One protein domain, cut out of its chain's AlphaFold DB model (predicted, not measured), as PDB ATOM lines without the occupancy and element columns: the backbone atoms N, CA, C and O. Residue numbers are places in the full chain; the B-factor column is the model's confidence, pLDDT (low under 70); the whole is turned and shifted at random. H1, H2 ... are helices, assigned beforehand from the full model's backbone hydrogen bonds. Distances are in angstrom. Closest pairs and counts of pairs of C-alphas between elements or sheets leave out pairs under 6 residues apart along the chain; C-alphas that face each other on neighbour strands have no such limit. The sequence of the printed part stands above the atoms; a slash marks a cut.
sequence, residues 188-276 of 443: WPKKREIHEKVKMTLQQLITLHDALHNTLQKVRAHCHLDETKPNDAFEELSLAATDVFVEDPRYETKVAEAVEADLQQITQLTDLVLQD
ATOM      1  N   TRP A 188     415.634  39.488 695.422       52.34
ATOM      2  CA  TRP A 188     416.859  40.240 695.117       52.34
ATOM      3  C   TRP A 188     417.161  41.402 696.086       52.34
ATOM      4  O   TRP A 188     418.305  41.503 696.538       52.34
ATOM      5  N   PRO A 189     416.184  42.247 696.481       57.88
ATOM      6  CA  PRO A 189     416.405  43.310 697.464       57.88
ATOM      7  C   PRO A 189     416.831  42.751 698.825       57.88
ATOM      8  O   PRO A 189     417.738  43.281 699.464       57.88
ATOM      9  N   LYS A 190     416.228  41.627 699.232       61.66
ATOM     10  CA  LYS A 190     416.493  40.979 700.519       61.66
ATOM     11  C   LYS A 190     417.902  40.378 700.588       61.66
ATOM     12  O   LYS A 190     418.553  40.495 701.622       61.66
ATOM     13  N   LYS A 191     418.406  39.797 699.488       65.81
ATOM     14  CA  LYS A 191     419.790  39.287 699.413       65.81
ATOM     15  C   LYS A 191     420.815  40.419 699.558       65.81
ATOM     16  O   LYS A 191     421.768  40.271 700.314       65.81
ATOM     17  N   ARG A 192     420.593  41.563 698.897       69.12
ATOM     18  CA  ARG A 192     421.493  42.729 698.979       69.12
ATOM     19  C   ARG A 192     421.515  43.347 700.381       69.12
ATOM     20  O   ARG A 192     422.588  43.663 700.880       69.12
ATOM     21  N   GLU A 193     420.361  43.478 701.034       73.50
ATOM     22  CA  GLU A 193     420.289  44.029 702.395       73.50
ATOM     23  C   GLU A 193     420.998  43.134 703.427       73.50
ATOM     24  O   GLU A 193     421.697  43.632 704.308       73.50
ATOM     25  N   ILE A 194     420.853  41.809 703.312       72.31
ATOM     26  CA  ILE A 194     421.566  40.853 704.174       72.31
ATOM     27  C   ILE A 194     423.075  40.933 703.920       72.31
ATOM     28  O   ILE A 194     423.845  40.975 704.874       72.31
ATOM     29  N   HIS A 195     423.492  41.021 702.658       74.38
ATOM     30  CA  HIS A 195     424.901  41.124 702.284       74.38
ATOM     31  C   HIS A 195     425.573  42.383 702.862       74.38
ATOM     32  O   HIS A 195     426.659  42.303 703.431       74.38
ATOM     33  N   GLU A 196     424.900  43.534 702.795       77.50
ATOM     34  CA  GLU A 196     425.386  44.774 703.417       77.50
ATOM     35  C   GLU A 196     425.499  44.652 704.943       77.50
ATOM     36  O   GLU A 196     426.493  45.077 705.531       77.50
ATOM     37  N   LYS A 197     424.521  44.010 705.598       79.38
ATOM     38  CA  LYS A 197     424.590  43.761 707.047       79.38
ATOM     39  C   LYS A 197     425.784  42.883 707.410       79.38
ATOM     40  O   LYS A 197     426.508  43.243 708.332       79.38
ATOM     41  N   VAL A 198     426.019  41.799 706.665       79.19
ATOM     42  CA  VAL A 198     427.154  40.883 706.880       79.19
ATOM     43  C   VAL A 198     428.489  41.616 706.735       79.19
ATOM     44  O   VAL A 198     429.351  41.508 707.612       79.19
ATOM     45  N   LYS A 199     428.634  42.437 705.690       78.00
ATOM     46  CA  LYS A 199     429.831  43.256 705.460       78.00
ATOM     47  C   LYS A 199     430.085  44.246 706.598       78.00
ATOM     48  O   LYS A 199     431.212  44.356 707.078       78.00
ATOM     49  N   MET A 200     429.037  44.920 707.074       80.31
ATOM     50  CA  MET A 200     429.138  45.848 708.204       80.31
ATOM     51  C   MET A 200     429.536  45.135 709.502       80.31
ATOM     52  O   MET A 200     430.392  45.640 710.228       80.31
ATOM     53  N   THR A 201     428.983  43.951 709.786       80.62
ATOM     54  CA  THR A 201     429.398  43.153 710.954       80.62
ATOM     55  C   THR A 201     430.843  42.674 710.860       80.62
ATOM     56  O   THR A 201     431.557  42.754 711.856       80.62
ATOM     57  N   LEU A 202     431.316  42.249 709.682       80.94
ATOM     58  CA  LEU A 202     432.720  41.869 709.499       80.94
ATOM     59  C   LEU A 202     433.650  43.058 709.758       80.94
ATOM     60  O   LEU A 202     434.634  42.925 710.479       80.94
ATOM     61  N   GLN A 203     433.310  44.236 709.230       81.88
ATOM     62  CA  GLN A 203     434.101  45.447 709.445       81.88
ATOM     63  C   GLN A 203     434.201  45.809 710.934       81.88
ATOM     64  O   GLN A 203     435.266  46.208 711.410       81.88
ATOM     65  N   GLN A 204     433.105  45.659 711.682       82.06
ATOM     66  CA  GLN A 204     433.096  45.875 713.130       82.06
ATOM     67  C   GLN A 204     433.975  44.860 713.869       82.06
ATOM     68  O   GLN A 204     434.703  45.254 714.778       82.06
ATOM     69  N   LEU A 205     433.944  43.586 713.466       82.44
ATOM     70  CA  LEU A 205     434.785  42.538 714.049       82.44
ATOM     71  C   LEU A 205     436.274  42.775 713.776       82.44
ATOM     72  O   LEU A 205     437.060  42.694 714.710       82.44
ATOM     73  N   ILE A 206     436.652  43.162 712.555       81.25
ATOM     74  CA  ILE A 206     438.042  43.524 712.220       81.25
ATOM     75  C   ILE A 206     438.502  44.717 713.066       81.25
ATOM     76  O   ILE A 206     439.568  44.691 713.668       81.25
ATOM     77  N   THR A 207     437.657  45.743 713.201       81.75
ATOM     78  CA  THR A 207     437.983  46.915 714.032       81.75
ATOM     79  C   THR A 207     438.176  46.529 715.507       81.75
ATOM     80  O   THR A 207     439.022  47.095 716.201       81.75
ATOM     81  N   LEU A 208     437.384  45.572 716.004       84.25
ATOM     82  CA  LEU A 208     437.520  45.047 717.360       84.25
ATOM     83  C   LEU A 208     438.805  44.225 717.520       84.25
ATOM     84  O   LEU A 208     439.493  44.403 718.526       84.25
ATOM     85  N   HIS A 209     439.134  43.384 716.537       84.44
ATOM     86  CA  HIS A 209     440.385  42.631 716.479       84.44
ATOM     87  C   HIS A 209     441.594  43.571 716.551       84.44
ATOM     88  O   HIS A 209     442.436  43.421 717.433       84.44
ATOM     89  N   ASP A 210     441.629  44.620 715.724       81.06
ATOM     90  CA  ASP A 210     442.711  45.611 715.728       81.06
ATOM     91  C   ASP A 210     442.855  46.287 717.097       81.06
ATOM     92  O   ASP A 210     443.963  46.478 717.613       81.06
ATOM     93  N   ALA A 211     441.735  46.662 717.721       81.25
ATOM     94  CA  ALA A 211     441.740  47.261 719.053       81.25
ATOM     95  C   ALA A 211     442.283  46.282 720.106       81.25
ATOM     96  O   ALA A 211     443.116  46.661 720.936       81.25
ATOM     97  N   LEU A 212     441.854  45.022 720.046       82.75
ATOM     98  CA  LEU A 212     442.297  43.945 720.920       82.75
ATOM     99  C   LEU A 212     443.792  43.681 720.746       82.75
ATOM    100  O   LEU A 212     444.530  43.745 721.728       82.75
ATOM    101  N   HIS A 213     444.271  43.525 719.518       80.38
ATOM    102  CA  HIS A 213     445.681  43.314 719.212       80.38
ATOM    103  C   HIS A 213     446.559  44.459 719.733       80.38
ATOM    104  O   HIS A 213     447.557  44.227 720.419       80.38
ATOM    105  N   ASN A 214     446.132  45.709 719.521       80.81
ATOM    106  CA  ASN A 214     446.805  46.889 720.066       80.81
ATOM    107  C   ASN A 214     446.859  46.876 721.605       80.81
ATOM    108  O   ASN A 214     447.860  47.288 722.198       80.81
ATOM    109  N   THR A 215     445.797  46.422 722.280       79.75
ATOM    110  CA  THR A 215     445.807  46.284 723.748       79.75
ATOM    111  C   THR A 215     446.702  45.143 724.219       79.75
ATOM    112  O   THR A 215     447.484  45.351 725.148       79.75
ATOM    113  N   LEU A 216     446.669  43.982 723.555       78.31
ATOM    114  CA  LEU A 216     447.541  42.846 723.858       78.31
ATOM    115  C   LEU A 216     449.013  43.243 723.707       78.31
ATOM    116  O   LEU A 216     449.815  42.961 724.595       78.31
ATOM    117  N   GLN A 217     449.363  43.958 722.636       77.50
ATOM    118  CA  GLN A 217     450.722  44.441 722.401       77.50
ATOM    119  C   GLN A 217     451.179  45.413 723.499       77.50
ATOM    120  O   GLN A 217     452.289  45.280 724.015       77.50
ATOM    121  N   LYS A 218     450.318  46.350 723.917       78.75
ATOM    122  CA  LYS A 218     450.614  47.278 725.025       78.75
ATOM    123  C   LYS A 218     450.812  46.554 726.359       78.75
ATOM    124  O   LYS A 218     451.725  46.907 727.100       78.75
ATOM    125  N   VAL A 219     449.990  45.549 726.671       77.38
ATOM    126  CA  VAL A 219     450.123  44.762 727.912       77.38
ATOM    127  C   VAL A 219     451.392  43.913 727.885       77.38
ATOM    128  O   VAL A 219     452.150  43.929 728.850       77.38
ATOM    129  N   ARG A 220     451.688  43.240 726.767       74.81
ATOM    130  CA  ARG A 220     452.929  42.465 726.604       74.81
ATOM    131  C   ARG A 220     454.175  43.343 726.742       74.81
ATOM    132  O   ARG A 220     455.097  42.960 727.456       74.81
ATOM    133  N   ALA A 221     454.166  44.544 726.155       74.69
ATOM    134  CA  ALA A 221     455.250  45.518 726.301       74.69
ATOM    135  C   ALA A 221     455.429  46.005 727.752       74.69
ATOM    136  O   ALA A 221     456.555  46.242 728.184       74.69
ATOM    137  N   HIS A 222     454.338  46.136 728.516       72.31
ATOM    138  CA  HIS A 222     454.382  46.527 729.928       72.31
ATOM    139  C   HIS A 222     454.811  45.398 730.879       72.31
ATOM    140  O   HIS A 222     455.409  45.693 731.911       72.31
ATOM    141  N   CYS A 223     454.521  44.137 730.547       68.94
ATOM    142  CA  CYS A 223     454.839  42.967 731.373       68.94
ATOM    143  C   CYS A 223     456.127  42.234 730.948       68.94
ATOM    144  O   CYS A 223     456.436  41.199 731.522       68.94
ATOM    145  N   HIS A 224     456.874  42.737 729.954       63.97
ATOM    146  CA  HIS A 224     458.088  42.095 729.412       63.97
ATOM    147  C   HIS A 224     457.900  40.609 729.037       63.97
ATOM    148  O   HIS A 224     458.817  39.803 729.175       63.97
ATOM    149  N   LEU A 225     456.703  40.245 728.568       63.44
ATOM    150  CA  LEU A 225     456.391  38.884 728.134       63.44
ATOM    151  C   LEU A 225     457.012  38.631 726.751       63.44
ATOM    152  O   LEU A 225     456.931  39.498 725.881       63.44
ATOM    153  N   ASP A 226     457.615  37.452 726.562       59.53
ATOM    154  CA  ASP A 226     458.339  37.072 725.338       59.53
ATOM    155  C   ASP A 226     457.497  37.286 724.064       59.53
ATOM    156  O   ASP A 226     456.296  36.985 724.033       59.53
ATOM    157  N   GLU A 227     458.140  37.780 722.997       57.81
ATOM    158  CA  GLU A 227     457.526  38.082 721.694       57.81
ATOM    159  C   GLU A 227     457.143  36.802 720.930       57.81
ATOM    160  O   GLU A 227     457.679  36.465 719.874       57.81
ATOM    161  N   THR A 228     456.159  36.069 721.437       58.34
ATOM    162  CA  THR A 228     455.434  35.099 720.620       58.34
ATOM    163  C   THR A 228     454.501  35.875 719.701       58.34
ATOM    164  O   THR A 228     453.476  36.420 720.131       58.34
ATOM    165  N   LYS A 229     454.896  35.983 718.426       59.38
ATOM    166  CA  LYS A 229     454.092  36.612 717.375       59.38
ATOM    167  C   LYS A 229     452.713  35.929 717.358       59.38
ATOM    168  O   LYS A 229     452.655  34.728 717.093       59.38
ATOM    169  N   PRO A 230     451.627  36.632 717.716       59.69
ATOM    170  CA  PRO A 230     450.300  36.037 717.692       59.69
ATOM    171  C   PRO A 230     449.923  35.725 716.239       59.69
ATOM    172  O   PRO A 230     450.217  36.514 715.342       59.69
ATOM    173  N   ASN A 231     449.310  34.563 716.010       63.62
ATOM    174  CA  ASN A 231     448.736  34.231 714.710       63.62
ATOM    175  C   ASN A 231     447.519  35.132 714.479       63.62
ATOM    176  O   ASN A 231     446.560  35.074 715.247       63.62
ATOM    177  N   ASP A 232     447.574  35.957 713.440       67.50
ATOM    178  CA  ASP A 232     446.476  36.827 713.041       67.50
ATOM    179  C   ASP A 232     445.582  36.090 712.033       67.50
ATOM    180  O   ASP A 232     445.842  36.059 710.832       67.50
ATOM    181  N   ALA A 233     444.538  35.436 712.545       67.81
ATOM    182  CA  ALA A 233     443.532  34.768 711.719       67.81
ATOM    183  C   ALA A 233     442.579  35.764 711.021       67.81
ATOM    184  O   ALA A 233     441.829  35.376 710.123       67.81
ATOM    185  N   PHE A 234     442.600  37.045 711.413       69.56
ATOM    186  CA  PHE A 234     441.812  38.108 710.797       69.56
ATOM    187  C   PHE A 234     442.524  38.758 709.606       69.56
ATOM    188  O   PHE A 234     441.836  39.307 708.744       69.56
ATOM    189  N   GLU A 235     443.848  38.635 709.475       68.88
ATOM    190  CA  GLU A 235     444.606  39.103 708.305       68.88
ATOM    191  C   GLU A 235     444.057  38.478 707.002       68.88
ATOM    192  O   GLU A 235     443.779  39.190 706.032       68.88
ATOM    193  N   GLU A 236     443.758  37.172 707.013       64.88
ATOM    194  CA  GLU A 236     443.147  36.454 705.880       64.88
ATOM    195  C   GLU A 236     441.706  36.911 705.581       64.88
ATOM    196  O   GLU A 236     441.297  36.969 704.420       64.88
ATOM    197  N   LEU A 237     440.938  37.283 706.613       64.38
ATOM    198  CA  LEU A 237     439.565  37.792 706.479       64.38
ATOM    199  C   LEU A 237     439.528  39.261 706.025       64.38
ATOM    200  O   LEU A 237     438.605  39.662 705.313       64.38
ATOM    201  N   SER A 238     440.539  40.054 706.392       59.91
ATOM    202  CA  SER A 238     440.679  41.468 706.025       59.91
ATOM    203  C   SER A 238     440.943  41.654 704.525       59.91
ATOM    204  O   SER A 238     440.356  42.532 703.891       59.91
ATOM    205  N   LEU A 239     441.730  40.754 703.924       52.53
ATOM    206  CA  LEU A 239     441.961  40.675 702.477       52.53
ATOM    207  C   LEU A 239     440.723  40.160 701.712       52.53
ATOM    208  O   LEU A 239     440.597  40.384 700.508       52.53
ATOM    209  N   ALA A 240     439.794  39.500 702.412       49.84
ATOM    210  CA  ALA A 240     438.619  38.826 701.862       49.84
ATOM    211  C   ALA A 240     437.308  39.631 701.961       49.84
ATOM    212  O   ALA A 240     436.253  39.116 701.599       49.84
ATOM    213  N   ALA A 241     437.338  40.903 702.376       52.91
ATOM    214  CA  ALA A 241     436.166  41.792 702.434       52.91
ATOM    215  C   ALA A 241     435.636  42.237 701.042       52.91
ATOM    216  O   ALA A 241     435.138  43.353 700.865       52.91
ATOM    217  N   THR A 242     435.755  41.370 700.035       58.22
ATOM    218  CA  THR A 242     435.201  41.527 698.687       58.22
ATOM    219  C   THR A 242     433.952  40.659 698.532       58.22
ATOM    220  O   THR A 242     433.837  39.600 699.149       58.22
ATOM    221  N   ASP A 243     433.010  41.091 697.688       57.31
ATOM    222  CA  ASP A 243     431.694  40.446 697.504       57.31
ATOM    223  C   ASP A 243     431.781  38.951 697.116       57.31
ATOM    224  O   ASP A 243     430.835  38.196 697.309       57.31
ATOM    225  N   VAL A 244     432.935  38.501 696.612       57.78
ATOM    226  CA  VAL A 244     433.193  37.118 696.177       57.78
ATOM    227  C   VAL A 244     433.335  36.141 697.356       57.78
ATOM    228  O   VAL A 244     433.066  34.954 697.201       57.78
ATOM    229  N   PHE A 245     433.741  36.614 698.537       57.34
ATOM    230  CA  PHE A 245     434.056  35.750 699.683       57.34
ATOM    231  C   PHE A 245     432.906  35.596 700.683       57.34
ATOM    232  O   PHE A 245     432.835  34.586 701.376       57.34
ATOM    233  N   VAL A 246     431.975  36.555 700.727       59.81
ATOM    234  CA  VAL A 246     430.733  36.446 701.516       59.81
ATOM    235  C   VAL A 246     429.821  35.342 700.960       59.81
ATOM    236  O   VAL A 246     428.999  34.786 701.682       59.81
ATOM    237  N   GLU A 247     429.995  34.981 699.685       63.03
ATOM    238  CA  GLU A 247     429.313  33.847 699.054       63.03
ATOM    239  C   GLU A 247     430.025  32.491 699.283       63.03
ATOM    240  O   GLU A 247     429.508  31.462 698.843       63.03
ATOM    241  N   ASP A 248     431.173  32.446 699.984       65.56
ATOM    242  CA  ASP A 248     431.829  31.184 700.368       65.56
ATOM    243  C   ASP A 248     430.955  30.449 701.409       65.56
ATOM    244  O   ASP A 248     430.701  30.988 702.489       65.56
ATOM    245  N   PRO A 249     430.526  29.197 701.160       65.50
ATOM    246  CA  PRO A 249     429.736  28.416 702.118       65.50
ATOM    247  C   PRO A 249     430.451  28.161 703.455       65.50
ATOM    248  O   PRO A 249     429.821  27.697 704.403       65.50
ATOM    249  N   ARG A 250     431.760  28.427 703.547       70.31
ATOM    250  CA  ARG A 250     432.555  28.306 704.780       70.31
ATOM    251  C   ARG A 250     432.836  29.642 705.464       70.31
ATOM    252  O   ARG A 250     433.574  29.663 706.447       70.31
ATOM    253  N   TYR A 251     432.279  30.742 704.964       73.19
ATOM    254  CA  TYR A 251     432.525  32.086 705.483       73.19
ATOM    255  C   TYR A 251     432.182  32.206 706.976       73.19
ATOM    256  O   TYR A 251     433.017  32.638 707.767       73.19
ATOM    257  N   GLU A 252     430.999  31.738 707.384       73.06
ATOM    258  CA  GLU A 252     430.563  31.780 708.788       73.06
ATOM    259  C   GLU A 252     431.504  30.993 709.711       73.06
ATOM    260  O   GLU A 252     431.834  31.451 710.804       73.06
ATOM    261  N   THR A 253     431.983  29.833 709.254       79.38
ATOM    262  CA  THR A 253     432.918  28.993 710.012       79.38
ATOM    263  C   THR A 253     434.274  29.676 710.181       79.38
ATOM    264  O   THR A 253     434.793  29.708 711.290       79.38
ATOM    265  N   LYS A 254     434.811  30.298 709.124       78.62
ATOM    266  CA  LYS A 254     436.089  31.029 709.186       78.62
ATOM    267  C   LYS A 254     436.019  32.245 710.111       78.62
ATOM    268  O   LYS A 254     436.949  32.492 710.871       78.62
ATOM    269  N   VAL A 255     434.910  32.991 710.076       81.12
ATOM    270  CA  VAL A 255     434.692  34.123 710.994       81.12
ATOM    271  C   VAL A 255     434.613  33.634 712.443       81.12
ATOM    272  O   VAL A 255     435.214  34.249 713.321       81.12
ATOM    273  N   ALA A 256     433.921  32.521 712.705       80.06
ATOM    274  CA  ALA A 256     433.843  31.941 714.046       80.06
ATOM    275  C   ALA A 256     435.210  31.462 714.563       80.06
ATOM    276  O   ALA A 256     435.562  31.763 715.701       80.06
ATOM    277  N   GLU A 257     435.997  30.783 713.724       81.50
ATOM    278  CA  GLU A 257     437.354  30.330 714.061       81.50
ATOM    279  C   GLU A 257     438.294  31.506 714.370       81.50
ATOM    280  O   GLU A 257     439.048  31.452 715.341       81.50
ATOM    281  N   ALA A 258     438.213  32.597 713.601       80.94
ATOM    282  CA  ALA A 258     439.012  33.796 713.847       80.94
ATOM    283  C   ALA A 258     438.637  34.480 715.175       80.94
ATOM    284  O   ALA A 258     439.515  34.813 715.971       80.94
ATOM    285  N   VAL A 259     437.338  34.619 715.468       83.31
ATOM    286  CA  VAL A 259     436.865  35.156 716.759       83.31
ATOM    287  C   VAL A 259     437.285  34.253 717.926       83.31
ATOM    288  O   VAL A 259     437.672  34.746 718.986       83.31
ATOM    289  N   GLU A 260     437.231  32.931 717.759       82.75
ATOM    290  CA  GLU A 260     437.673  31.988 718.786       82.75
ATOM    291  C   GLU A 260     439.183  32.103 719.047       82.75
ATOM    292  O   GLU A 260     439.604  32.093 720.207       82.75
ATOM    293  N   ALA A 261     439.993  32.292 718.001       79.94
ATOM    294  CA  ALA A 261     441.429  32.517 718.135       79.94
ATOM    295  C   ALA A 261     441.741  33.774 718.972       79.94
ATOM    296  O   ALA A 261     442.586  33.708 719.869       79.94
ATOM    297  N   ASP A 262     441.018  34.879 718.766       80.38
ATOM    298  CA  ASP A 262     441.156  36.095 719.584       80.38
ATOM    299  C   ASP A 262     440.824  35.852 721.059       80.38
ATOM    300  O   ASP A 262     441.563  36.271 721.958       80.38
ATOM    301  N   LEU A 263     439.731  35.136 721.334       81.81
ATOM    302  CA  LEU A 263     439.329  34.799 722.701       81.81
ATOM    303  C   LEU A 263     440.361  33.898 723.390       81.81
ATOM    304  O   LEU A 263     440.666  34.085 724.575       81.81
ATOM    305  N   GLN A 264     440.937  32.945 722.658       81.56
ATOM    306  CA  GLN A 264     442.015  32.099 723.166       81.56
ATOM    307  C   GLN A 264     443.275  32.924 723.468       81.56
ATOM    308  O   GLN A 264     443.890  32.717 724.516       81.56
ATOM    309  N   GLN A 265     443.624  33.907 722.629       76.50
ATOM    310  CA  GLN A 265     444.755  34.809 722.881       76.50
ATOM    311  C   GLN A 265     444.555  35.667 724.138       76.50
ATOM    312  O   GLN A 265     445.490  35.811 724.933       76.50
ATOM    313  N   ILE A 266     443.346  36.195 724.361       80.00
ATOM    314  CA  ILE A 266     443.018  36.921 725.601       80.00
ATOM    315  C   ILE A 266     443.161  36.002 726.816       80.00
ATOM    316  O   ILE A 266     443.740  36.398 727.830       80.00
ATOM    317  N   THR A 267     442.634  34.779 726.725       80.44
ATOM    318  CA  THR A 267     442.650  33.817 727.836       80.44
ATOM    319  C   THR A 267     444.086  33.444 728.205       80.44
ATOM    320  O   THR A 267     444.464  33.540 729.371       80.44
ATOM    321  N   GLN A 268     444.927  33.152 727.208       77.62
ATOM    322  CA  GLN A 268     446.349  32.865 727.409       77.62
ATOM    323  C   GLN A 268     447.102  34.047 728.032       77.62
ATOM    324  O   GLN A 268     447.891  33.851 728.953       77.62
ATOM    325  N   LEU A 269     446.847  35.282 727.579       75.31
ATOM    326  CA  LEU A 269     447.463  36.460 728.195       75.31
ATOM    327  C   LEU A 269     447.007  36.633 729.648       75.31
ATOM    328  O   LEU A 269     447.820  36.949 730.513       75.31
ATOM    329  N   THR A 270     445.723  36.416 729.921       79.00
ATOM    330  CA  THR A 270     445.157  36.527 731.271       79.00
ATOM    331  C   THR A 270     445.814  35.523 732.216       79.00
ATOM    332  O   THR A 270     446.221  35.900 733.315       79.00
ATOM    333  N   ASP A 271     446.007  34.281 731.770       77.25
ATOM    334  CA  ASP A 271     446.705  33.245 732.536       77.25
ATOM    335  C   ASP A 271     448.183  33.587 732.774       77.25
ATOM    336  O   ASP A 271     448.689  33.368 733.876       77.25
ATOM    337  N   LEU A 272     448.874  34.172 731.787       73.75
ATOM    338  CA  LEU A 272     450.264  34.626 731.932       73.75
ATOM    339  C   LEU A 272     450.388  35.781 732.938       73.75
ATOM    340  O   LEU A 272     451.231  35.729 733.831       73.75
ATOM    341  N   VAL A 273     449.507  36.784 732.863       73.88
ATOM    342  CA  VAL A 273     449.479  37.910 733.815       73.88
ATOM    343  C   VAL A 273     449.109  37.437 735.232       73.88
ATOM    344  O   VAL A 273     449.668  37.918 736.220       73.88
ATOM    345  N   LEU A 274     448.211  36.456 735.365       75.31
ATOM    346  CA  LEU A 274     447.865  35.830 736.652       75.31
ATOM    347  C   LEU A 274     449.013  34.997 737.244       75.31
ATOM    348  O   LEU A 274     449.096  34.846 738.466       75.31
ATOM    349  N   GLN A 275     449.888  34.432 736.411       65.94
ATOM    350  CA  GLN A 275     451.076  33.709 736.870       65.94
ATOM    351  C   GLN A 275     452.188  34.660 737.325       65.94
ATOM    352  O   GLN A 275     452.803  34.397 738.357       65.94
ATOM    353  N   ASP A 276     452.385  35.779 736.625       60.59
ATOM    354  CA  ASP A 276     453.428  36.772 736.928       60.59
ATOM    355  C   ASP A 276     453.090  37.649 738.156       60.59
ATOM    356  O   ASP A 276     453.959  38.182 738.842       60.59
TER     357      ASP A 276
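This is residues 188 to 276 of the 443 residues of an uncharacterized protein of Trypanosoma cruzi Dm28c (UniProt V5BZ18). Two long helices, H1 and H3, run side by side the same way and make a loose rod, while the stretch that joins them folds back along the pair and holds one short helical turn, H2. H1 is the longer, and its first residues, 188 to 194, stick out free at one end of the rod. The printed part has 89 residues with three named helices, in the order H1, H2, H3, and no named strand; the class is all helix. It is loose, with a radius of gyration of the C-alphas of 15.9 A, and its C-alphas span 56 by 19 by 19 A.

H1, residues 188 to 223, and H3, residues 251 to 276, touch, with 4 pairs of C-alphas within 8 A. Their closest C-alphas are those of His 209 and Asp 262, 7.3 A apart. They run the same way at a shallow tilt of 18 degrees. H1 touches H3 with residues 209 to 223 alone, and H3 touches H1 with residues 262 to 273 alone. H2, residues 235 to 238, is close to H1 but not clearly touching; the closest C-alphas, of Ile 206 and Ser 238, are 7.0 A apart. H2 is also close to H3 but not clearly touching, with the closest C-alphas, of Leu 237 and Val 255, 7.6 A apart. In H1 and H3 every pair of O of residue i and N of residue i+4 is within hydrogen-bond range; H2 is too short for such a pair, but its one pair of O of residue i and N of residue i+3 is within range.

H1 begins at Trp 188, with its C-alpha at (416.859, 40.240, 695.117), and ends at Cys 223, with its C-alpha at (454.839, 42.967, 731.373), 52.6 A from first to last C-alpha. H2 runs from Glu 235 to Ser 238, 5.1 A. H3 runs from Tyr 251 to Asp 276, 38.0 A, and its last C-alpha is at (453.428, 36.772, 736.928).

The C-alphas of Trp 188 and Asp 276, the first and last printed residues, are the two farthest apart, at 55.7 A. The printed part has no cut. The links from H1 to H2, 11 residues, and from H2 to H3, 12 residues, are both long; residues 239 to 250 of the second lie 13 to 20 A from the mean of the C-alphas. The mean pLDDT of the printed part is 72.2, and 34 residues are under 70: 188 to 192, 223 to 249, and 275 to 276.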